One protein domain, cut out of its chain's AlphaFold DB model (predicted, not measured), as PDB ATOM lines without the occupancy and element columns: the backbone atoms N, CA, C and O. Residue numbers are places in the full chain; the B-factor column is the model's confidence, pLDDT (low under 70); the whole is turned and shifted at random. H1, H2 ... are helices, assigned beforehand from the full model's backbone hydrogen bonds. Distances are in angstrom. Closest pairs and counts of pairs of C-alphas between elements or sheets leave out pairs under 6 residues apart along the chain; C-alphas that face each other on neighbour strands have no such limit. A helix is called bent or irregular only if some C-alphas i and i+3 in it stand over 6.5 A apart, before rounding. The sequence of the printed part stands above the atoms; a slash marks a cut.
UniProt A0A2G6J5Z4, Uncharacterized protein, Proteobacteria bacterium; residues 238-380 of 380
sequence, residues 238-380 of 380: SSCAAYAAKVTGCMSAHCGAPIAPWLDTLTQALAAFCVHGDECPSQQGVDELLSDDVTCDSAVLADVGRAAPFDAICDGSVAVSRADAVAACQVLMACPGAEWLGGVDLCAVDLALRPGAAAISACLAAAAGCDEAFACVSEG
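What this domain is: This is residues 238 to 380 of the 380 residues of an uncharacterized protein of Proteobacteria bacterium (UniProt A0A2G6J5Z4). This is an elongated row of helices in two halves: a long helical hairpin, H1 and H2, with H3 on the far side of H1, and a cluster of four shorter helices, H5 to H8. H6 joins the halves, packing across H2 on one side and on H5 on the other, while the hairpin of H7 and H8 makes the far end beyond H5. The long link of residues 291 to 310 leads from H3, near the beginning of H1, to short H4 at H1's other end. The printed part has 143 residues with eight named helices, H1 to H8 in order, and no named strand: the class is all helix. It is compact, with a radius of gyration of the C-alphas of 15.7 A, and spans 51 by 29 by 20 A.

How they stand to each other: H1, residues 238 to 255, and H2, residues 260 to 276, form a helical hairpin; they touch, closest at the C-alphas of Cys 240 and Ala 271, 5.0 A apart, opposite ways at a shallow tilt of 33 degrees, only just short of steep. H3, residues 283 to 290, touches H1 at its residues 239 to 246 alone, with the C-alphas of Tyr 243 and Leu 290 closest at 6.3 A. H4, residues 311 to 315, touches H1 at its residues 251 to 255 alone; the closest C-alphas are Cys 255 and Cys 314, 4.8 A. H6, residues 344 to 353, is the hub and touches four helices. It touches H2 at a steep tilt of 67 degrees, only just short of about perpendicular, with the C-alphas of Ala 269 and Leu 346 closest at 4.2 A. It touches H5, residues 322 to 333, at a steep tilt of 60 degrees, closest at the C-alphas of Ala 325 and Ala 348, 4.9 A. H6 only just touches H4, with 3 pairs of C-alphas within 8 A, and H7, residues 357 to 366, only just and only at the corner, also with 3 pairs. H7 and H8, residues 370 to 378, form a helical hairpin at a shallow tilt of 11 degrees, closest at the C-alphas of Leu 364 and Ala 373, 5.4 A. H1 is apart from H5, H6, H7 and H8. In H1, H3, H4, H5, H6 and H7 every O i to N i+4 pair is within hydrogen-bond range; in H2 11 of 13 are and in H8 4 of 5.

Where its parts are: H1 begins at C-alpha 238, (53.171, -24.798, 2.122), and is 25.5 A long. H2 is 24.9 A long and irregular: C-alphas 261 and 264 are 7.5 A apart. H5 is 16.1 A long, and H8 ends at C-alpha 378, (26.124, -10.967, -13.357).

The domain as a whole: The C-alphas of Asp 293 and Ala 368 are the two farthest apart, 51.2 A. The printed part has no cut, and the link from H3 to H4 is long. The model's mean pLDDT over the printed part is 81.3; it is under 70 at residues 275 to 281, 305, 307 to 309, 337 to 342 and 378 to 380.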
ATOM      1  N   SER A 238      52.923 -23.412   1.710       80.62
ATOM      2  CA  SER A 238      53.171 -24.798   2.122       80.62
ATOM      3  C   SER A 238      52.122 -25.345   3.095       80.62
ATOM      4  O   SER A 238      51.718 -26.497   2.951       80.62
ATOM      5  N   SER A 239      51.668 -24.537   4.058       82.69
ATOM      6  CA  SER A 239      50.611 -24.931   5.000       82.69
ATOM      7  C   SER A 239      49.279 -25.072   4.267       82.69
ATOM      8  O   SER A 239      48.574 -26.057   4.449       82.69
ATOM      9  N   CYS A 240      48.988 -24.147   3.350       83.56
ATOM     10  CA  CYS A 240      47.786 -24.188   2.523       83.56
ATOM     11  C   CYS A 240      47.742 -25.371   1.557       83.56
ATOM     12  O   CYS A 240      46.694 -25.990   1.402       83.56
ATOM     13  N   ALA A 241      48.873 -25.739   0.951       85.69
ATOM     14  CA  ALA A 241      48.950 -26.930   0.110       85.69
ATOM     15  C   ALA A 241      48.698 -28.216   0.916       85.69
ATOM     16  O   ALA A 241      47.967 -29.097   0.462       85.69
ATOM     17  N   ALA A 242      49.268 -28.320   2.123       88.44
ATOM     18  CA  ALA A 242      49.027 -29.455   3.011       88.44
ATOM     19  C   ALA A 242      47.563 -29.508   3.473       88.44
ATOM     20  O   ALA A 242      46.956 -30.579   3.474       88.44
ATOM     21  N   TYR A 243      46.992 -28.354   3.830       89.19
ATOM     22  CA  TYR A 243      45.594 -28.218   4.231       89.19
ATOM     23  C   TYR A 243      44.663 -28.677   3.113       89.19
ATOM     24  O   TYR A 243      43.847 -29.574   3.323       89.19
ATOM     25  N   ALA A 244      44.843 -28.135   1.908       86.75
ATOM     26  CA  ALA A 244      44.027 -28.475   0.756       86.75
ATOM     27  C   ALA A 244      44.095 -29.974   0.440       86.75
ATOM     28  O   ALA A 244      43.056 -30.599   0.260       86.75
ATOM     29  N   ALA A 245      45.293 -30.569   0.460       91.25
ATOM     30  CA  ALA A 245      45.469 -32.003   0.235       91.25
ATOM     31  C   ALA A 245      44.780 -32.866   1.307       91.25
ATOM     32  O   ALA A 245      44.210 -33.911   0.988       91.25
ATOM     33  N   LYS A 246      44.815 -32.445   2.579       88.94
ATOM     34  CA  LYS A 246      44.130 -33.155   3.668       88.94
ATOM     35  C   LYS A 246      42.613 -33.080   3.505       88.94
ATOM     36  O   LYS A 246      41.947 -34.111   3.565       88.94
ATOM     37  N   VAL A 247      42.081 -31.885   3.249       87.38
ATOM     38  CA  VAL A 247      40.642 -31.654   3.064       87.38
ATOM     39  C   VAL A 247      40.119 -32.438   1.863       87.38
ATOM     40  O   VAL A 247      39.193 -33.226   2.028       87.38
ATOM     41  N   THR A 248      40.738 -32.325   0.682       89.56
ATOM     42  CA  THR A 248      40.287 -33.075  -0.504       89.56
ATOM     43  C   THR A 248      40.494 -34.579  -0.369       89.56
ATOM     44  O   THR A 248      39.677 -35.353  -0.870       89.56
ATOM     45  N   GLY A 249      41.520 -35.017   0.367       91.12
ATOM     46  CA  GLY A 249      41.689 -36.414   0.763       91.12
ATOM     47  C   GLY A 249      40.499 -36.938   1.571       91.12
ATOM     48  O   GLY A 249      39.992 -38.023   1.284       91.12
ATOM     49  N   CYS A 250      39.999 -36.147   2.523       88.12
ATOM     50  CA  CYS A 250      38.798 -36.492   3.282       88.12
ATOM     51  C   CYS A 250      37.523 -36.425   2.440       88.12
ATOM     52  O   CYS A 250      36.708 -37.341   2.524       88.12
ATOM     53  N   MET A 251      37.374 -35.429   1.558       90.31
ATOM     54  CA  MET A 251      36.238 -35.394   0.630       90.31
ATOM     55  C   MET A 251      36.226 -36.635  -0.279       90.31
ATOM     56  O   MET A 251      35.185 -37.247  -0.472       90.31
ATOM     57  N   SER A 252      37.383 -37.068  -0.792       93.25
ATOM     58  CA  SER A 252      37.509 -38.302  -1.583       93.25
ATOM     59  C   SER A 252      37.039 -39.539  -0.806       93.25
ATOM     60  O   SER A 252      36.301 -40.370  -1.340       93.25
ATOM     61  N   ALA A 253      37.411 -39.636   0.476       90.19
ATOM     62  CA  ALA A 253      36.987 -40.726   1.349       90.19
ATOM     63  C   ALA A 253      35.470 -40.721   1.621       90.19
ATOM     64  O   ALA A 253      34.860 -41.790   1.650       90.19
ATOM     65  N   HIS A 254      34.866 -39.539   1.783       89.00
ATOM     66  CA  HIS A 254      33.447 -39.389   2.132       89.00
ATOM     67  C   HIS A 254      32.497 -39.440   0.930       89.00
ATOM     68  O   HIS A 254      31.382 -39.943   1.064       89.00
ATOM     69  N   CYS A 255      32.926 -38.943  -0.231       88.50
ATOM     70  CA  CYS A 255      32.084 -38.745  -1.416       88.50
ATOM     71  C   CYS A 255      32.177 -39.881  -2.442       88.50
ATOM     72  O   CYS A 255      31.260 -40.099  -3.230       88.50
ATOM     73  N   GLY A 256      33.276 -40.641  -2.461       87.50
ATOM     74  CA  GLY A 256      33.455 -41.745  -3.403       87.50
ATOM     75  C   GLY A 256      33.747 -41.290  -4.840       87.50
ATOM     76  O   GLY A 256      34.564 -40.409  -5.078       87.50
ATOM     77  N   ALA A 257      33.149 -41.951  -5.836       87.56
ATOM     78  CA  ALA A 257      33.495 -41.745  -7.249       87.56
ATOM     79  C   ALA A 257      33.111 -40.370  -7.857       87.56
ATOM     80  O   ALA A 257      33.891 -39.884  -8.679       87.56
ATOM     81  N   PRO A 258      31.969 -39.735  -7.511       89.06
ATOM     82  CA  PRO A 258      31.529 -38.491  -8.155       89.06
ATOM     83  C   PRO A 258      32.491 -37.308  -8.007       89.06
ATOM     84  O   PRO A 258      32.648 -36.535  -8.948       89.06
ATOM     85  N   ILE A 259      33.196 -37.204  -6.876       90.38
ATOM     86  CA  ILE A 259      34.149 -36.114  -6.634       90.38
ATOM     87  C   ILE A 259      35.466 -36.278  -7.403       90.38
ATOM     88  O   ILE A 259      36.195 -35.307  -7.595       90.38
ATOM     89  N   ALA A 260      35.797 -37.487  -7.872       93.00
ATOM     90  CA  ALA A 260      37.103 -37.789  -8.462       93.00
ATOM     91  C   ALA A 260      37.532 -36.835  -9.601       93.00
ATOM     92  O   ALA A 260      38.690 -36.416  -9.599       93.00
ATOM     93  N   PRO A 261      36.651 -36.422 -10.538       93.38
ATOM     94  CA  PRO A 261      37.003 -35.455 -11.582       93.38
ATOM     95  C   PRO A 261      37.331 -34.049 -11.057       93.38
ATOM     96  O   PRO A 261      37.954 -33.269 -11.774       93.38
ATOM     97  N   TRP A 262      36.901 -33.723  -9.837       91.12
ATOM     98  CA  TRP A 262      37.032 -32.407  -9.214       91.12
ATOM     99  C   TRP A 262      38.212 -32.299  -8.250       91.12
ATOM    100  O   TRP A 262      38.607 -31.182  -7.940       91.12
ATOM    101  N   LEU A 263      38.801 -33.412  -7.794       91.19
ATOM    102  CA  LEU A 263      39.793 -33.416  -6.705       91.19
ATOM    103  C   LEU A 263      40.993 -32.493  -6.947       91.19
ATOM    104  O   LEU A 263      41.368 -31.743  -6.047       91.19
ATOM    105  N   ASP A 264      41.575 -32.507  -8.147       90.62
ATOM    106  CA  ASP A 264      42.721 -31.646  -8.465       90.62
ATOM    107  C   ASP A 264      42.325 -30.162  -8.439       90.62
ATOM    108  O   ASP A 264      43.014 -29.341  -7.837       90.62
ATOM    109  N   THR A 265      41.179 -29.827  -9.038       83.81
ATOM    110  CA  THR A 265      40.661 -28.453  -9.113       83.81
ATOM    111  C   THR A 265      40.212 -27.945  -7.736       83.81
ATOM    112  O   THR A 265      40.562 -26.830  -7.363       83.81
ATOM    113  N   LEU A 266      39.568 -28.779  -6.914       86.44
ATOM    114  CA  LEU A 266      39.253 -28.478  -5.512       86.44
ATOM    115  C   LEU A 266      40.514 -28.272  -4.671       86.44
ATOM    116  O   LEU A 266      40.562 -27.360  -3.853       86.44
ATOM    117  N   THR A 267      41.551 -29.087  -4.878       88.50
ATOM    118  CA  THR A 267      42.812 -28.953  -4.134       88.50
ATOM    119  C   THR A 267      43.486 -27.622  -4.464       88.50
ATOM    120  O   THR A 267      43.937 -26.917  -3.563       88.50
ATOM    121  N   GLN A 268      43.518 -27.239  -5.742       82.88
ATOM    122  CA  GLN A 268      44.055 -25.943  -6.169       82.88
ATOM    123  C   GLN A 268      43.212 -24.776  -5.639       82.88
ATOM    124  O   GLN A 268      43.768 -23.825  -5.093       82.88
ATOM    125  N   ALA A 269      41.882 -24.867  -5.736       79.69
ATOM    126  CA  ALA A 269      40.961 -23.842  -5.249       79.69
ATOM    127  C   ALA A 269      41.092 -23.618  -3.734       79.69
ATOM    128  O   ALA A 269      41.235 -22.484  -3.290       79.69
ATOM    129  N   LEU A 270      41.128 -24.693  -2.938       83.00
ATOM    130  CA  LEU A 270      41.303 -24.617  -1.483       83.00
ATOM    131  C   LEU A 270      42.675 -24.061  -1.092       83.00
ATOM    132  O   LEU A 270      42.777 -23.295  -0.134       83.00
ATOM    133  N   ALA A 271      43.733 -24.418  -1.829       77.75
ATOM    134  CA  ALA A 271      45.060 -23.859  -1.598       77.75
ATOM    135  C   ALA A 271      45.095 -22.357  -1.923       77.75
ATOM    136  O   ALA A 271      45.642 -21.585  -1.139       77.75
ATOM    137  N   ALA A 272      44.481 -21.938  -3.033       70.81
ATOM    138  CA  ALA A 272      44.389 -20.534  -3.428       70.81
ATOM    139  C   ALA A 272      43.573 -19.713  -2.419       70.81
ATOM    140  O   ALA A 272      44.063 -18.692  -1.942       70.81
ATOM    141  N   PHE A 273      42.395 -20.204  -2.019       73.25
ATOM    142  CA  PHE A 273      41.571 -19.596  -0.970       73.25
ATOM    143  C   PHE A 273      42.359 -19.432   0.333       73.25
ATOM    144  O   PHE A 273      42.345 -18.374   0.954       73.25
ATOM    145  N   CYS A 274      43.128 -20.454   0.714       75.88
ATOM    146  CA  CYS A 274      43.913 -20.416   1.936       75.88
ATOM    147  C   CYS A 274      45.058 -19.385   1.914       75.88
ATOM    148  O   CYS A 274      45.417 -18.863   2.963       75.88
ATOM    149  N   VAL A 275      45.641 -19.072   0.752       68.19
ATOM    150  CA  VAL A 275      46.761 -18.112   0.653       68.19
ATOM    151  C   VAL A 275      46.283 -16.687   0.359       68.19
ATOM    152  O   VAL A 275      46.937 -15.728   0.768       68.19
ATOM    153  N   HIS A 276      45.190 -16.548  -0.389       59.62
ATOM    154  CA  HIS A 276      44.811 -15.297  -1.047       59.62
ATOM    155  C   HIS A 276      43.376 -14.845  -0.774       59.62
ATOM    156  O   HIS A 276      43.015 -13.765  -1.231       59.62
ATOM    157  N   GLY A 277      42.561 -15.639  -0.077       55.78
ATOM    158  CA  GLY A 277      41.201 -15.240   0.262       55.78
ATOM    159  C   GLY A 277      41.195 -14.087   1.262       55.78
ATOM    160  O   GLY A 277      41.952 -14.112   2.234       55.78
ATOM    161  N   ASP A 278      40.291 -13.128   1.067       53.56
ATOM    162  CA  ASP A 278      40.000 -12.082   2.058       53.56
ATOM    163  C   ASP A 278      39.529 -12.694   3.402       53.56
ATOM    164  O   ASP A 278      39.679 -12.087   4.461       53.56
ATOM    165  N   GLU A 279      39.065 -13.952   3.361       59.91
ATOM    166  CA  GLU A 279      38.680 -14.810   4.490       59.91
ATOM    167  C   GLU A 279      39.610 -16.032   4.680       59.91
ATOM    168  O   GLU A 279      39.169 -17.103   5.111       59.91
ATOM    169  N   CYS A 280      40.896 -15.932   4.323       64.19
ATOM    170  CA  CYS A 280      41.826 -17.050   4.497       64.19
ATOM    171  C   CYS A 280      41.803 -17.584   5.954       64.19
ATOM    172  O   CYS A 280      41.745 -16.804   6.911       64.19
ATOM    173  N   PRO A 281      41.837 -18.915   6.168       65.06
ATOM    174  CA  PRO A 281      41.813 -19.485   7.509       65.06
ATOM    175  C   PRO A 281      43.057 -19.041   8.280       65.06
ATOM    176  O   PRO A 281      44.126 -18.865   7.702       65.06
ATOM    177  N   SER A 282      42.960 -18.898   9.602       72.31
ATOM    178  CA  SER A 282      44.134 -18.538  10.404       72.31
ATOM    179  C   SER A 282      45.216 -19.627  10.331       72.31
ATOM    180  O   SER A 282      44.904 -20.817  10.248       72.31
ATOM    181  N   GLN A 283      46.499 -19.246  10.429       76.75
ATOM    182  CA  GLN A 283      47.606 -20.219  10.488       76.75
ATOM    183  C   GLN A 283      47.401 -21.234  11.624       76.75
ATOM    184  O   GLN A 283      47.622 -22.421  11.420       76.75
ATOM    185  N   GLN A 284      46.908 -20.789  12.785       73.69
ATOM    186  CA  GLN A 284      46.586 -21.683  13.897       73.69
ATOM    187  C   GLN A 284      45.485 -22.691  13.527       73.69
ATOM    188  O   GLN A 284      45.634 -23.872  13.822       73.69
ATOM    189  N   GLY A 285      44.407 -22.253  12.869       73.56
ATOM    190  CA  GLY A 285      43.329 -23.151  12.442       73.56
ATOM    191  C   GLY A 285      43.797 -24.169  11.401       73.56
ATOM    192  O   GLY A 285      43.427 -25.341  11.467       73.56
ATOM    193  N   VAL A 286      44.672 -23.750  10.482       78.56
ATOM    194  CA  VAL A 286      45.327 -24.662   9.535       78.56
ATOM    195  C   VAL A 286      46.208 -25.675  10.265       78.56
ATOM    196  O   VAL A 286      46.087 -26.868  10.000       78.56
ATOM    197  N   ASP A 287      47.046 -25.241  11.206       77.69
ATOM    198  CA  ASP A 287      47.931 -26.133  11.962       77.69
ATOM    199  C   ASP A 287      47.136 -27.142  12.816       77.69
ATOM    200  O   ASP A 287      47.490 -28.321  12.873       77.69
ATOM    201  N   GLU A 288      46.031 -26.712  13.435       76.12
ATOM    202  CA  GLU A 288      45.123 -27.578  14.198       76.12
ATOM    203  C   GLU A 288      44.490 -28.655  13.310       76.12
ATOM    204  O   GLU A 288      44.514 -29.835  13.663       76.12
ATOM    205  N   LEU A 289      43.987 -28.279  12.129       77.50
ATOM    206  CA  LEU A 289      43.435 -29.235  11.169       77.50
ATOM    207  C   LEU A 289      44.503 -30.152  10.580       77.50
ATOM    208  O   LEU A 289      44.201 -31.297  10.249       77.50
ATOM    209  N   LEU A 290      45.745 -29.685  10.454       84.50
ATOM    210  CA  LEU A 290      46.869 -30.477   9.963       84.50
ATOM    211  C   LEU A 290      47.437 -31.450  10.995       84.50
ATOM    212  O   LEU A 290      48.114 -32.390  10.584       84.50
ATOM    213  N   SER A 291      47.113 -31.295  12.281       86.31
ATOM    214  CA  SER A 291      47.527 -32.217  13.343       86.31
ATOM    215  C   SER A 291      47.223 -33.682  13.001       86.31
ATOM    216  O   SER A 291      46.154 -34.003  12.471       86.31
ATOM    217  N   ASP A 292      48.148 -34.583  13.343       88.94
ATOM    218  CA  ASP A 292      48.022 -36.030  13.112       88.94
ATOM    219  C   ASP A 292      46.830 -36.650  13.867       88.94
ATOM    220  O   ASP A 292      46.289 -37.670  13.440       88.94
ATOM    221  N   ASP A 293      46.389 -36.016  14.959       84.69
ATOM    222  CA  ASP A 293      45.236 -36.456  15.755       84.69
ATOM    223  C   ASP A 293      43.888 -36.145  15.075       84.69
ATOM    224  O   ASP A 293      42.860 -36.716  15.444       84.69
ATOM    225  N   VAL A 294      43.876 -35.254  14.076       78.75
ATOM    226  CA  VAL A 294      42.683 -34.919  13.291       78.75
ATOM    227  C   VAL A 294      42.634 -35.813  12.054       78.75
ATOM    228  O   VAL A 294      43.434 -35.679  11.128       78.75
ATOM    229  N   THR A 295      41.664 -36.719  12.020       88.75
ATOM    230  CA  THR A 295      41.396 -37.639  10.904       88.75
ATOM    231  C   THR A 295      40.137 -37.231  10.138       88.75
ATOM    232  O   THR A 295      39.381 -36.374  10.590       88.75
ATOM    233  N   CYS A 296      39.856 -37.872   9.001       85.00
ATOM    234  CA  CYS A 296      38.627 -37.610   8.242       85.00
ATOM    235  C   CYS A 296      37.339 -37.957   9.006       85.00
ATOM    236  O   CYS A 296      36.288 -37.421   8.681       85.00
ATOM    237  N   ASP A 297      37.427 -38.798  10.039       86.81
ATOM    238  CA  ASP A 297      36.299 -39.150  10.912       86.81
ATOM    239  C   ASP A 297      36.187 -38.222  12.135       86.81
ATOM    240  O   ASP A 297      35.265 -38.345  12.940       86.81
ATOM    241  N   SER A 298      37.140 -37.301  12.317       72.75
ATOM    242  CA  SER A 298      37.073 -36.302  13.385       72.75
ATOM    243  C   SER A 298      35.915 -35.345  13.130       72.75
ATOM    244  O   SER A 298      35.691 -34.954  11.991       72.75
ATOM    245  N   ALA A 299      35.222 -34.907  14.185       72.56
ATOM    246  CA  ALA A 299      34.017 -34.073  14.067       72.56
ATOM    247  C   ALA A 299      34.202 -32.826  13.178       72.56
ATOM    248  O   ALA A 299      33.276 -32.418  12.493       72.56
ATOM    249  N   VAL A 300      35.410 -32.257  13.148       70.75
ATOM    250  CA  VAL A 300      35.757 -31.084  12.327       70.75
ATOM    251  C   VAL A 300      35.905 -31.376  10.823       70.75
ATOM    252  O   VAL A 300      35.852 -30.446  10.028       70.75
ATOM    253  N   LEU A 301      36.094 -32.640  10.421       75.38
ATOM    254  CA  LEU A 301      36.240 -33.081   9.022       75.38
ATOM    255  C   LEU A 301      35.202 -34.140   8.601       75.38
ATOM    256  O   LEU A 301      35.185 -34.543   7.439       75.38
ATOM    257  N   ALA A 302      34.343 -34.596   9.516       74.94
ATOM    258  CA  ALA A 302      33.407 -35.692   9.276       74.94
ATOM    259  C   ALA A 302      32.402 -35.381   8.156       74.94
ATOM    260  O   ALA A 302      32.027 -36.277   7.405       74.94
ATOM    261  N   ASP A 303      32.019 -34.114   8.000       70.06
ATOM    262  CA  ASP A 303      31.029 -33.685   7.005       70.06
ATOM    263  C   ASP A 303      31.649 -32.958   5.808       70.06
ATOM    264  O   ASP A 303      30.943 -32.479   4.920       70.06
ATOM    265  N   VAL A 304      32.983 -32.905   5.737       73.69
ATOM    266  CA  VAL A 304      33.695 -32.271   4.626       73.69
ATOM    267  C   VAL A 304      33.325 -32.955   3.309       73.69
ATOM    268  O   VAL A 304      33.466 -34.166   3.147       73.69
ATOM    269  N   GLY A 305      32.829 -32.156   2.366       67.31
ATOM    270  CA  GLY A 305      32.283 -32.624   1.095       67.31
ATOM    271  C   GLY A 305      30.797 -32.972   1.149       67.31
ATOM    272  O   GLY A 305      30.112 -32.718   0.177       67.31
ATOM    273  N   ARG A 306      30.268 -33.491   2.263       72.06
ATOM    274  CA  ARG A 306      28.848 -33.890   2.380       72.06
ATOM    275  C   ARG A 306      27.919 -32.766   2.827       72.06
ATOM    276  O   ARG A 306      26.706 -32.910   2.719       72.06
ATOM    277  N   ALA A 307      28.483 -31.682   3.343       67.25
ATOM    278  CA  ALA A 307      27.766 -30.460   3.663       67.25
ATOM    279  C   ALA A 307      27.934 -29.408   2.558       67.25
ATOM    280  O   ALA A 307      28.939 -29.391   1.834       67.25
ATOM    281  N   ALA A 308      26.966 -28.494   2.492       63.16
ATOM    282  CA  ALA A 308      27.053 -27.311   1.654       63.16
ATOM    283  C   ALA A 308      28.364 -26.531   1.924       63.16
ATOM    284  O   ALA A 308      28.819 -26.461   3.069       63.16
ATOM    285  N   PRO A 309      28.980 -25.940   0.888       62.72
ATOM    286  CA  PRO A 309      28.479 -25.885  -0.485       62.72
ATOM    287  C   PRO A 309      28.903 -27.086  -1.354       62.72
ATOM    288  O   PRO A 309      28.544 -27.141  -2.518       62.72
ATOM    289  N   PHE A 310      29.688 -28.040  -0.844       76.75
ATOM    290  CA  PHE A 310      30.315 -29.085  -1.670       76.75
ATOM    291  C   PHE A 310      29.472 -30.352  -1.862       76.75
ATOM    292  O   PHE A 310      29.885 -31.241  -2.614       76.75
ATOM    293  N   ASP A 311      28.314 -30.433  -1.214       77.88
ATOM    294  CA  ASP A 311      27.394 -31.570  -1.248       77.88
ATOM    295  C   ASP A 311      27.010 -31.959  -2.681       77.88
ATOM    296  O   ASP A 311      27.128 -33.130  -3.034       77.88
ATOM    297  N   ALA A 312      26.720 -30.976  -3.541       80.50
ATOM    298  CA  ALA A 312      26.398 -31.205  -4.953       80.50
ATOM    299  C   ALA A 312      27.568 -31.784  -5.782       80.50
ATOM    300  O   ALA A 312      27.383 -32.496  -6.774       80.50
ATOM    301  N   ILE A 313      28.817 -31.459  -5.423       83.62
ATOM    302  CA  ILE A 313      30.000 -32.063  -6.064       83.62
ATOM    303  C   ILE A 313      30.200 -33.486  -5.530       83.62
ATOM    304  O   ILE A 313      30.598 -34.391  -6.269       83.62
ATOM    305  N   CYS A 314      29.938 -33.678  -4.241       88.19
ATOM    306  CA  CYS A 314      30.124 -34.928  -3.527       88.19
ATOM    307  C   CYS A 314      29.144 -36.019  -3.972       88.19
ATOM    308  O   CYS A 314      29.556 -37.163  -4.165       88.19
ATOM    309  N   ASP A 315      27.875 -35.671  -4.180       90.75
ATOM    310  CA  ASP A 315      26.837 -36.587  -4.660       90.75
ATOM    311  C   ASP A 315      26.778 -36.689  -6.200       90.75
ATOM    312  O   ASP A 315      26.182 -37.624  -6.743       90.75
ATOM    313  N   GLY A 316      27.461 -35.780  -6.905       87.44
ATOM    314  CA  GLY A 316      27.504 -35.718  -8.363       87.44
ATOM    315  C   GLY A 316      26.295 -35.035  -9.002       87.44
ATOM    316  O   GLY A 316      26.043 -35.264 -10.187       87.44
ATOM    317  N   SER A 317      25.548 -34.222  -8.256       88.12
ATOM    318  CA  SER A 317      24.390 -33.474  -8.744       88.12
ATOM    319  C   SER A 317      24.740 -32.136  -9.405       88.12
ATOM    320  O   SER A 317      23.830 -31.442  -9.866       88.12
ATOM    321  N   VAL A 318      26.021 -31.745  -9.458       88.25
ATOM    322  CA  VAL A 318      26.441 -30.520 -10.160       88.25
ATOM    323  C   VAL A 318      25.959 -30.501 -11.611       88.25
ATOM    324  O   VAL A 318      26.108 -31.462 -12.366       88.25
ATOM    325  N   ALA A 319      25.399 -29.362 -12.021       87.25
ATOM    326  CA  ALA A 319      24.782 -29.195 -13.337       87.25
ATOM    327  C   ALA A 319      25.798 -29.020 -14.483       87.25
ATOM    328  O   ALA A 319      25.411 -29.012 -15.652       87.25
ATOM    329  N   VAL A 320      27.085 -28.862 -14.167       91.81
ATOM    330  CA  VAL A 320      28.165 -28.617 -15.129       91.81
ATOM    331  C   VAL A 320      29.291 -29.624 -14.923       91.81
ATOM    332  O   VAL A 320      29.613 -29.995 -13.794       91.81
ATOM    333  N   SER A 321      29.906 -30.089 -16.012       92.88
ATOM    334  CA  SER A 321      31.090 -30.939 -15.900       92.88
ATOM    335  C   SER A 321      32.308 -30.107 -15.492       92.88
ATOM    336  O   SER A 321      32.428 -28.936 -15.850       92.88
ATOM    337  N   ARG A 322      33.280 -30.727 -14.815       93.56
ATOM    338  CA  ARG A 322      34.548 -30.062 -14.472       93.56
ATOM    339  C   ARG A 322      35.260 -29.489 -15.700       93.56
ATOM    340  O   ARG A 322      35.868 -28.430 -15.618       93.56
ATOM    341  N   ALA A 323      35.199 -30.183 -16.836       94.25
ATOM    342  CA  ALA A 323      35.824 -29.715 -18.071       94.25
ATOM    343  C   ALA A 323      35.147 -28.445 -18.610       94.25
ATOM    344  O   ALA A 323      35.845 -27.504 -18.984       94.25
ATOM    345  N   ASP A 324      33.814 -28.407 -18.595       93.69
ATOM    346  CA  ASP A 324      33.044 -27.259 -19.082       93.69
ATOM    347  C   ASP A 324      33.187 -26.053 -18.144       93.69
ATOM    348  O   ASP A 324      33.379 -24.931 -18.614       93.69
ATOM    349  N   ALA A 325      33.200 -26.279 -16.825       91.94
ATOM    350  CA  ALA A 325      33.434 -25.227 -15.836       91.94
ATOM    351  C   ALA A 325      34.834 -24.602 -15.980       91.94
ATOM    352  O   ALA A 325      34.974 -23.382 -16.021       91.94
ATOM    353  N   VAL A 326      35.875 -25.431 -16.141       93.38
ATOM    354  CA  VAL A 326      37.246 -24.953 -16.389       93.38
ATOM    355  C   VAL A 326      37.329 -24.163 -17.696       93.38
ATOM    356  O   VAL A 326      37.951 -23.104 -17.722       93.38
ATOM    357  N   ALA A 327      36.701 -24.643 -18.771       93.06
ATOM    358  CA  ALA A 327      36.696 -23.940 -20.052       93.06
ATOM    359  C   ALA A 327      35.988 -22.578 -19.953       93.06
ATOM    360  O   ALA A 327      36.522 -21.577 -20.427       93.06
ATOM    361  N   ALA A 328      34.835 -22.520 -19.284       91.25
ATOM    362  CA  ALA A 328      34.096 -21.281 -19.054       91.25
ATOM    363  C   ALA A 328      34.920 -20.265 -18.241       91.25
ATOM    364  O   ALA A 328      35.043 -19.100 -18.620       91.25
ATOM    365  N   CYS A 329      35.582 -20.718 -17.177       90.12
ATOM    366  CA  CYS A 329      36.441 -19.867 -16.360       90.12
ATOM    367  C   CYS A 329      37.721 -19.414 -17.070       90.12
ATOM    368  O   CYS A 329      38.230 -18.336 -16.779       90.12
ATOM    369  N   GLN A 330      38.240 -20.173 -18.038       92.06
ATOM    370  CA  GLN A 330      39.346 -19.705 -18.881       92.06
ATOM    371  C   GLN A 330      38.946 -18.518 -19.761       92.06
ATOM    372  O   GLN A 330      39.777 -17.640 -19.987       92.06
ATOM    373  N   VAL A 331      37.691 -18.470 -20.228       90.00
ATOM    374  CA  VAL A 331      37.163 -17.315 -20.972       90.00
ATOM    375  C   VAL A 331      37.149 -16.076 -20.075       90.00
ATOM    376  O   VAL A 331      37.693 -15.046 -20.463       90.00
ATOM    377  N   LEU A 332      36.620 -16.196 -18.852       83.56
ATOM    378  CA  LEU A 332      36.604 -15.100 -17.873       83.56
ATOM    379  C   LEU A 332      38.007 -14.638 -17.481       83.56
ATOM    380  O   LEU A 332      38.288 -13.447 -17.492       83.56
ATOM    381  N   MET A 333      38.916 -15.564 -17.182       83.38
ATOM    382  CA  MET A 333      40.275 -15.223 -16.751       83.38
ATOM    383  C   MET A 333      41.124 -14.578 -17.857       83.38
ATOM    384  O   MET A 333      42.167 -13.996 -17.563       83.38
ATOM    385  N   ALA A 334      40.710 -14.668 -19.125       86.94
ATOM    386  CA  ALA A 334      41.337 -13.927 -20.217       86.94
ATOM    387  C   ALA A 334      40.927 -12.441 -20.240       86.94
ATOM    388  O   ALA A 334      41.543 -11.652 -20.965       86.94
ATOM    389  N   CYS A 335      39.912 -12.055 -19.464       80.00
ATOM    390  CA  CYS A 335      39.382 -10.704 -19.432       80.00
ATOM    391  C   CYS A 335      40.079  -9.808 -18.402       80.00
ATOM    392  O   CYS A 335      40.284 -10.219 -17.260       80.00
ATOM    393  N   PRO A 336      40.426  -8.559 -18.773       78.81
ATOM    394  CA  PRO A 336      40.898  -7.572 -17.807       78.81
ATOM    395  C   PRO A 336      39.836  -7.326 -16.730       78.81
ATOM    396  O   PRO A 336      38.668  -7.144 -17.070       78.81
ATOM    397  N   GLY A 337      40.230  -7.283 -15.455       69.19
ATOM    398  CA  GLY A 337      39.297  -7.098 -14.341       69.19
ATOM    399  C   GLY A 337      38.788  -8.398 -13.713       69.19
ATOM    400  O   GLY A 337      37.983  -8.329 -12.794       69.19
ATOM    401  N   ALA A 338      39.227  -9.571 -14.182       66.06
ATOM    402  CA  ALA A 338      38.879 -10.878 -13.617       66.06
ATOM    403  C   ALA A 338      39.838 -11.347 -12.500       66.06
ATOM    404  O   ALA A 338      39.736 -12.476 -12.025       66.06
ATOM    405  N   GLU A 339      40.789 -10.511 -12.068       63.62
ATOM    406  CA  GLU A 339      41.832 -10.877 -11.097       63.62
ATOM    407  C   GLU A 339      41.264 -11.293  -9.729       63.62
ATOM    408  O   GLU A 339      41.891 -12.080  -9.017       63.62
ATOM    409  N   TRP A 340      40.066 -10.813  -9.388       57.28
ATOM    410  CA  TRP A 340      39.343 -11.152  -8.159       57.28
ATOM    411  C   TRP A 340      38.893 -12.618  -8.094       57.28
ATOM    412  O   TRP A 340      38.662 -13.131  -7.005       57.28
ATOM    413  N   LEU A 341      38.822 -13.326  -9.226       62.38
ATOM    414  CA  LEU A 341      38.415 -14.736  -9.273       62.38
ATOM    415  C   LEU A 341      39.478 -15.703  -8.726       62.38
ATOM    416  O   LEU A 341      39.231 -16.904  -8.648       62.38
ATOM    417  N   GLY A 342      40.683 -15.222  -8.395       65.88
ATOM    418  CA  GLY A 342      41.729 -16.027  -7.749       65.88
ATOM    419  C   GLY A 342      42.265 -17.198  -8.588       65.88
ATOM    420  O   GLY A 342      42.994 -18.044  -8.071       65.88
ATOM    421  N   GLY A 343      41.947 -17.240  -9.888       76.44
ATOM    422  CA  GLY A 343      42.422 -18.239 -10.845       76.44
ATOM    423  C   GLY A 343      41.321 -19.137 -11.419       76.44
ATOM    424  O   GLY A 343      40.185 -19.164 -10.957       76.44
ATOM    425  N   VAL A 344      41.680 -19.907 -12.453       83.44
ATOM    426  CA  VAL A 344      40.734 -20.765 -13.194       83.44
ATOM    427  C   VAL A 344      40.126 -21.851 -12.309       83.44
ATOM    428  O   VAL A 344      38.937 -22.118 -12.425       83.44
ATOM    429  N   ASP A 345      40.917 -22.482 -11.438       82.25
ATOM    430  CA  ASP A 345      40.428 -23.576 -10.594       82.25
ATOM    431  C   ASP A 345      39.457 -23.084  -9.513       82.25
ATOM    432  O   ASP A 345      38.425 -23.717  -9.308       82.25
ATOM    433  N   LEU A 346      39.737 -21.940  -8.872       79.06
ATOM    434  CA  LEU A 346      38.822 -21.341  -7.896       79.06
ATOM    435  C   LEU A 346      37.507 -20.926  -8.565       79.06
ATOM    436  O   LEU A 346      36.444 -21.326  -8.099       79.06
ATOM    437  N   CYS A 347      37.586 -20.240  -9.710       82.19
ATOM    438  CA  CYS A 347      36.413 -19.915 -10.521       82.19
ATOM    439  C   CYS A 347      35.621 -21.167 -10.926       82.19
ATOM    440  O   CYS A 347      34.398 -21.169 -10.855       82.19
ATOM    441  N   ALA A 348      36.289 -22.242 -11.356       84.19
ATOM    442  CA  ALA A 348      35.603 -23.437 -11.841       84.19
ATOM    443  C   ALA A 348      34.851 -24.163 -10.721       84.19
ATOM    444  O   ALA A 348      33.775 -24.705 -10.971       84.19
ATOM    445  N   VAL A 349      35.407 -24.176  -9.504       82.38
ATOM    446  CA  VAL A 349      34.701 -24.676  -8.319       82.38
ATOM    447  C   VAL A 349      33.524 -23.767  -7.996       82.38
ATOM    448  O   VAL A 349      32.415 -24.273  -7.910       82.38
ATOM    449  N   ASP A 350      33.734 -22.455  -7.881       82.62
ATOM    450  CA  ASP A 350      32.662 -21.498  -7.571       82.62
ATOM    451  C   ASP A 350      31.492 -21.614  -8.561       82.62
ATOM    452  O   ASP A 350      30.355 -21.867  -8.167       82.62
ATOM    453  N   LEU A 351      31.788 -21.596  -9.863       83.38
ATOM    454  CA  LEU A 351      30.804 -21.783 -10.925       83.38
ATOM    455  C   LEU A 351      30.024 -23.092 -10.776       83.38
ATOM    456  O   LEU A 351      28.819 -23.107 -11.009       83.38
ATOM    457  N   ALA A 352      30.683 -24.190 -10.404       81.88
ATOM    458  CA  ALA A 352      30.025 -25.484 -10.238       81.88
ATOM    459  C   ALA A 352      29.026 -25.513  -9.074       81.88
ATOM    460  O   ALA A 352      28.082 -26.302  -9.109       81.88
ATOM    461  N   LEU A 353      29.243 -24.663  -8.069       80.19
ATOM    462  CA  LEU A 353      28.413 -24.542  -6.873       80.19
ATOM    463  C   LEU A 353      27.257 -23.547  -7.057       80.19
ATOM    464  O   LEU A 353      26.301 -23.568  -6.280       80.19
ATOM    465  N   ARG A 354      27.312 -22.694  -8.088       79.62
ATOM    466  CA  ARG A 354      26.273 -21.695  -8.358       79.62
ATOM    467  C   ARG A 354      24.990 -22.325  -8.918       79.62
ATOM    468  O   ARG A 354      25.040 -23.204  -9.790       79.62
ATOM    469  N   PRO A 355      23.811 -21.826  -8.507       74.06
ATOM    470  CA  PRO A 355      22.577 -22.060  -9.242       74.06
ATOM    471  C   PRO A 355      22.750 -21.664 -10.714       74.06
ATOM    472  O   PRO A 355      23.428 -20.695 -11.038       74.06
ATOM    473  N   GLY A 356      22.179 -22.439 -11.637       78.69
ATOM    474  CA  GLY A 356      22.275 -22.114 -13.063       78.69
ATOM    475  C   GLY A 356      23.664 -22.305 -13.692       78.69
ATOM    476  O   GLY A 356      23.851 -21.879 -14.832       78.69
ATOM    477  N   ALA A 357      24.607 -22.995 -13.034       83.69
ATOM    478  CA  ALA A 357      25.965 -23.264 -13.537       83.69
ATOM    479  C   ALA A 357      26.030 -23.688 -15.019       83.69
ATOM    480  O   ALA A 357      26.892 -23.231 -15.768       83.69
ATOM    481  N   ALA A 358      25.093 -24.531 -15.469       88.75
ATOM    482  CA  ALA A 358      25.004 -24.962 -16.865       88.75
ATOM    483  C   ALA A 358      24.670 -23.812 -17.834       88.75
ATOM    484  O   ALA A 358      25.247 -23.731 -18.918       88.75
ATOM    485  N   ALA A 359      23.752 -22.920 -17.450       88.25
ATOM    486  CA  ALA A 359      23.370 -21.758 -18.249       88.25
ATOM    487  C   ALA A 359      24.502 -20.724 -18.291       88.25
ATOM    488  O   ALA A 359      24.844 -20.245 -19.371       88.25
ATOM    489  N   ILE A 360      25.139 -20.459 -17.145       87.69
ATOM    490  CA  ILE A 360      26.294 -19.558 -17.048       87.69
ATOM    491  C   ILE A 360      27.455 -20.098 -17.897       87.69
ATOM    492  O   ILE A 360      28.013 -19.373 -18.716       87.69
ATOM    493  N   SER A 361      27.778 -21.391 -17.781       92.00
ATOM    494  CA  SER A 361      28.822 -22.032 -18.591       92.00
ATOM    495  C   SER A 361      28.521 -21.961 -20.093       92.00
ATOM    496  O   SER A 361      29.420 -21.657 -20.880       92.00
ATOM    497  N   ALA A 362      27.266 -22.176 -20.499       91.00
ATOM    498  CA  ALA A 362      26.856 -22.058 -21.896       91.00
ATOM    499  C   ALA A 362      26.943 -20.611 -22.414       91.00
ATOM    500  O   ALA A 362      27.387 -20.397 -23.542       91.00
ATOM    501  N   CYS A 363      26.565 -19.627 -21.592       93.06
ATOM    502  CA  CYS A 363      26.704 -18.207 -21.907       93.06
ATOM    503  C   CYS A 363      28.180 -17.829 -22.095       93.06
ATOM    504  O   CYS A 363      28.549 -17.277 -23.129       93.06
ATOM    505  N   LEU A 364      29.047 -18.228 -21.159       91.88
ATOM    506  CA  LEU A 364      30.489 -17.973 -21.222       91.88
ATOM    507  C   LEU A 364      31.154 -18.628 -22.435       91.88
ATOM    508  O   LEU A 364      32.033 -18.034 -23.051       91.88
ATOM    509  N   ALA A 365      30.713 -19.825 -22.822       90.56
ATOM    510  CA  ALA A 365      31.195 -20.485 -24.033       90.56
ATOM    511  C   ALA A 365      30.776 -19.755 -25.327       90.56
ATOM    512  O   ALA A 365      31.432 -19.918 -26.357       90.56
ATOM    513  N   ALA A 366      29.687 -18.981 -25.287       91.75
ATOM    514  CA  ALA A 366      29.177 -18.207 -26.416       91.75
ATOM    515  C   ALA A 366      29.682 -16.753 -26.450       91.75
ATOM    516  O   ALA A 366      29.580 -16.117 -27.500       91.75
ATOM    517  N   ALA A 367      30.224 -16.240 -25.341       91.38
ATOM    518  CA  ALA A 367      30.706 -14.869 -25.230       91.38
ATOM    519  C   ALA A 367      31.835 -14.586 -26.238       91.38
ATOM    520  O   ALA A 367      32.850 -15.286 -26.290       91.38
ATOM    521  N   ALA A 368      31.670 -13.534 -27.040       89.25
ATOM    522  CA  ALA A 368      32.646 -13.107 -28.042       89.25
ATOM    523  C   ALA A 368      33.652 -12.077 -27.496       89.25
ATOM    524  O   ALA A 368      34.659 -11.783 -28.148       89.25
ATOM    525  N   GLY A 369      33.389 -11.522 -26.312       86.69
ATOM    526  CA  GLY A 369      34.222 -10.515 -25.668       86.69
ATOM    527  C   GLY A 369      33.959 -10.398 -24.169       86.69
ATOM    528  O   GLY A 369      33.077 -11.050 -23.617       86.69
ATOM    529  N   CYS A 370      34.747  -9.550 -23.509       85.69
ATOM    530  CA  CYS A 370      34.762  -9.475 -22.051       85.69
ATOM    531  C   CYS A 370      33.502  -8.880 -21.433       85.69
ATOM    532  O   CYS A 370      33.078  -9.358 -20.388       85.69
ATOM    533  N   ASP A 371      32.864  -7.915 -22.091       88.44
ATOM    534  CA  ASP A 371      31.605  -7.344 -21.600       88.44
ATOM    535  C   ASP A 371      30.494  -8.409 -21.561       88.44
ATOM    536  O   ASP A 371      29.768  -8.522 -20.578       88.44
ATOM    537  N   GLU A 372      30.414  -9.252 -22.598       85.75
ATOM    538  CA  GLU A 372      29.470 -10.374 -22.655       85.75
ATOM    539  C   GLU A 372      29.820 -11.454 -21.623       85.75
ATOM    540  O   GLU A 372      28.933 -11.976 -20.954       85.75
ATOM    541  N   ALA A 373      31.111 -11.756 -21.442       81.69
ATOM    542  CA  ALA A 373      31.552 -12.727 -20.446       81.69
ATOM    543  C   ALA A 373      31.220 -12.280 -19.010       81.69
ATOM    544  O   ALA A 373      30.748 -13.089 -18.214       81.69
ATOM    545  N   PHE A 374      31.407 -10.997 -18.680       81.88
ATOM    546  CA  PHE A 374      31.015 -10.459 -17.376       81.88
ATOM    547  C   PHE A 374      29.488 -10.422 -17.200       81.88
ATOM    548  O   PHE A 374      28.998 -10.740 -16.117       81.88
ATOM    549  N   ALA A 375      28.718 -10.132 -18.253       81.38
ATOM    550  CA  ALA A 375      27.256 -10.195 -18.190       81.38
ATOM    551  C   ALA A 375      26.762 -11.609 -17.825       81.38
ATOM    552  O   ALA A 375      25.917 -11.754 -16.944       81.38
ATOM    553  N   CYS A 376      27.375 -12.655 -18.395       80.81
ATOM    554  CA  CYS A 376      27.024 -14.049 -18.106       80.81
ATOM    555  C   CYS A 376      27.120 -14.437 -16.621       80.81
ATOM    556  O   CYS A 376      26.409 -15.341 -16.191       80.81
ATOM    557  N   VAL A 377      28.012 -13.803 -15.850       75.88
ATOM    558  CA  VAL A 377      28.166 -14.065 -14.406       75.88
ATOM    559  C   VAL A 377      27.374 -13.102 -13.524       75.88
ATOM    560  O   VAL A 377      27.183 -13.393 -12.348       75.88
ATOM    561  N   SER A 378      26.901 -11.985 -14.081       66.31
ATOM    562  CA  SER A 378      26.124 -10.967 -13.357       66.31
ATOM    563  C   SER A 378      24.625 -11.290 -13.309       66.31
ATOM    564  O   SER A 378      23.932 -10.842 -12.407       66.31
ATOM    565  N   GLU A 379      24.122 -12.048 -14.290       52.88
ATOM    566  CA  GLU A 379      22.690 -12.355 -14.464       52.88
ATOM    567  C   GLU A 379      22.262 -13.738 -13.926       52.88
ATOM    568  O   GLU A 379      21.092 -14.104 -14.046       52.88
ATOM    569  N   GLY A 380      23.194 -14.524 -13.371       41.88
ATOM    570  CA  GLY A 380      22.946 -15.877 -12.846       41.88
ATOM    571  C   GLY A 380      23.346 -16.022 -11.392       41.88
ATOM    572  O   GLY A 380      22.615 -16.723 -10.664       41.88
TER     573      GLY A 380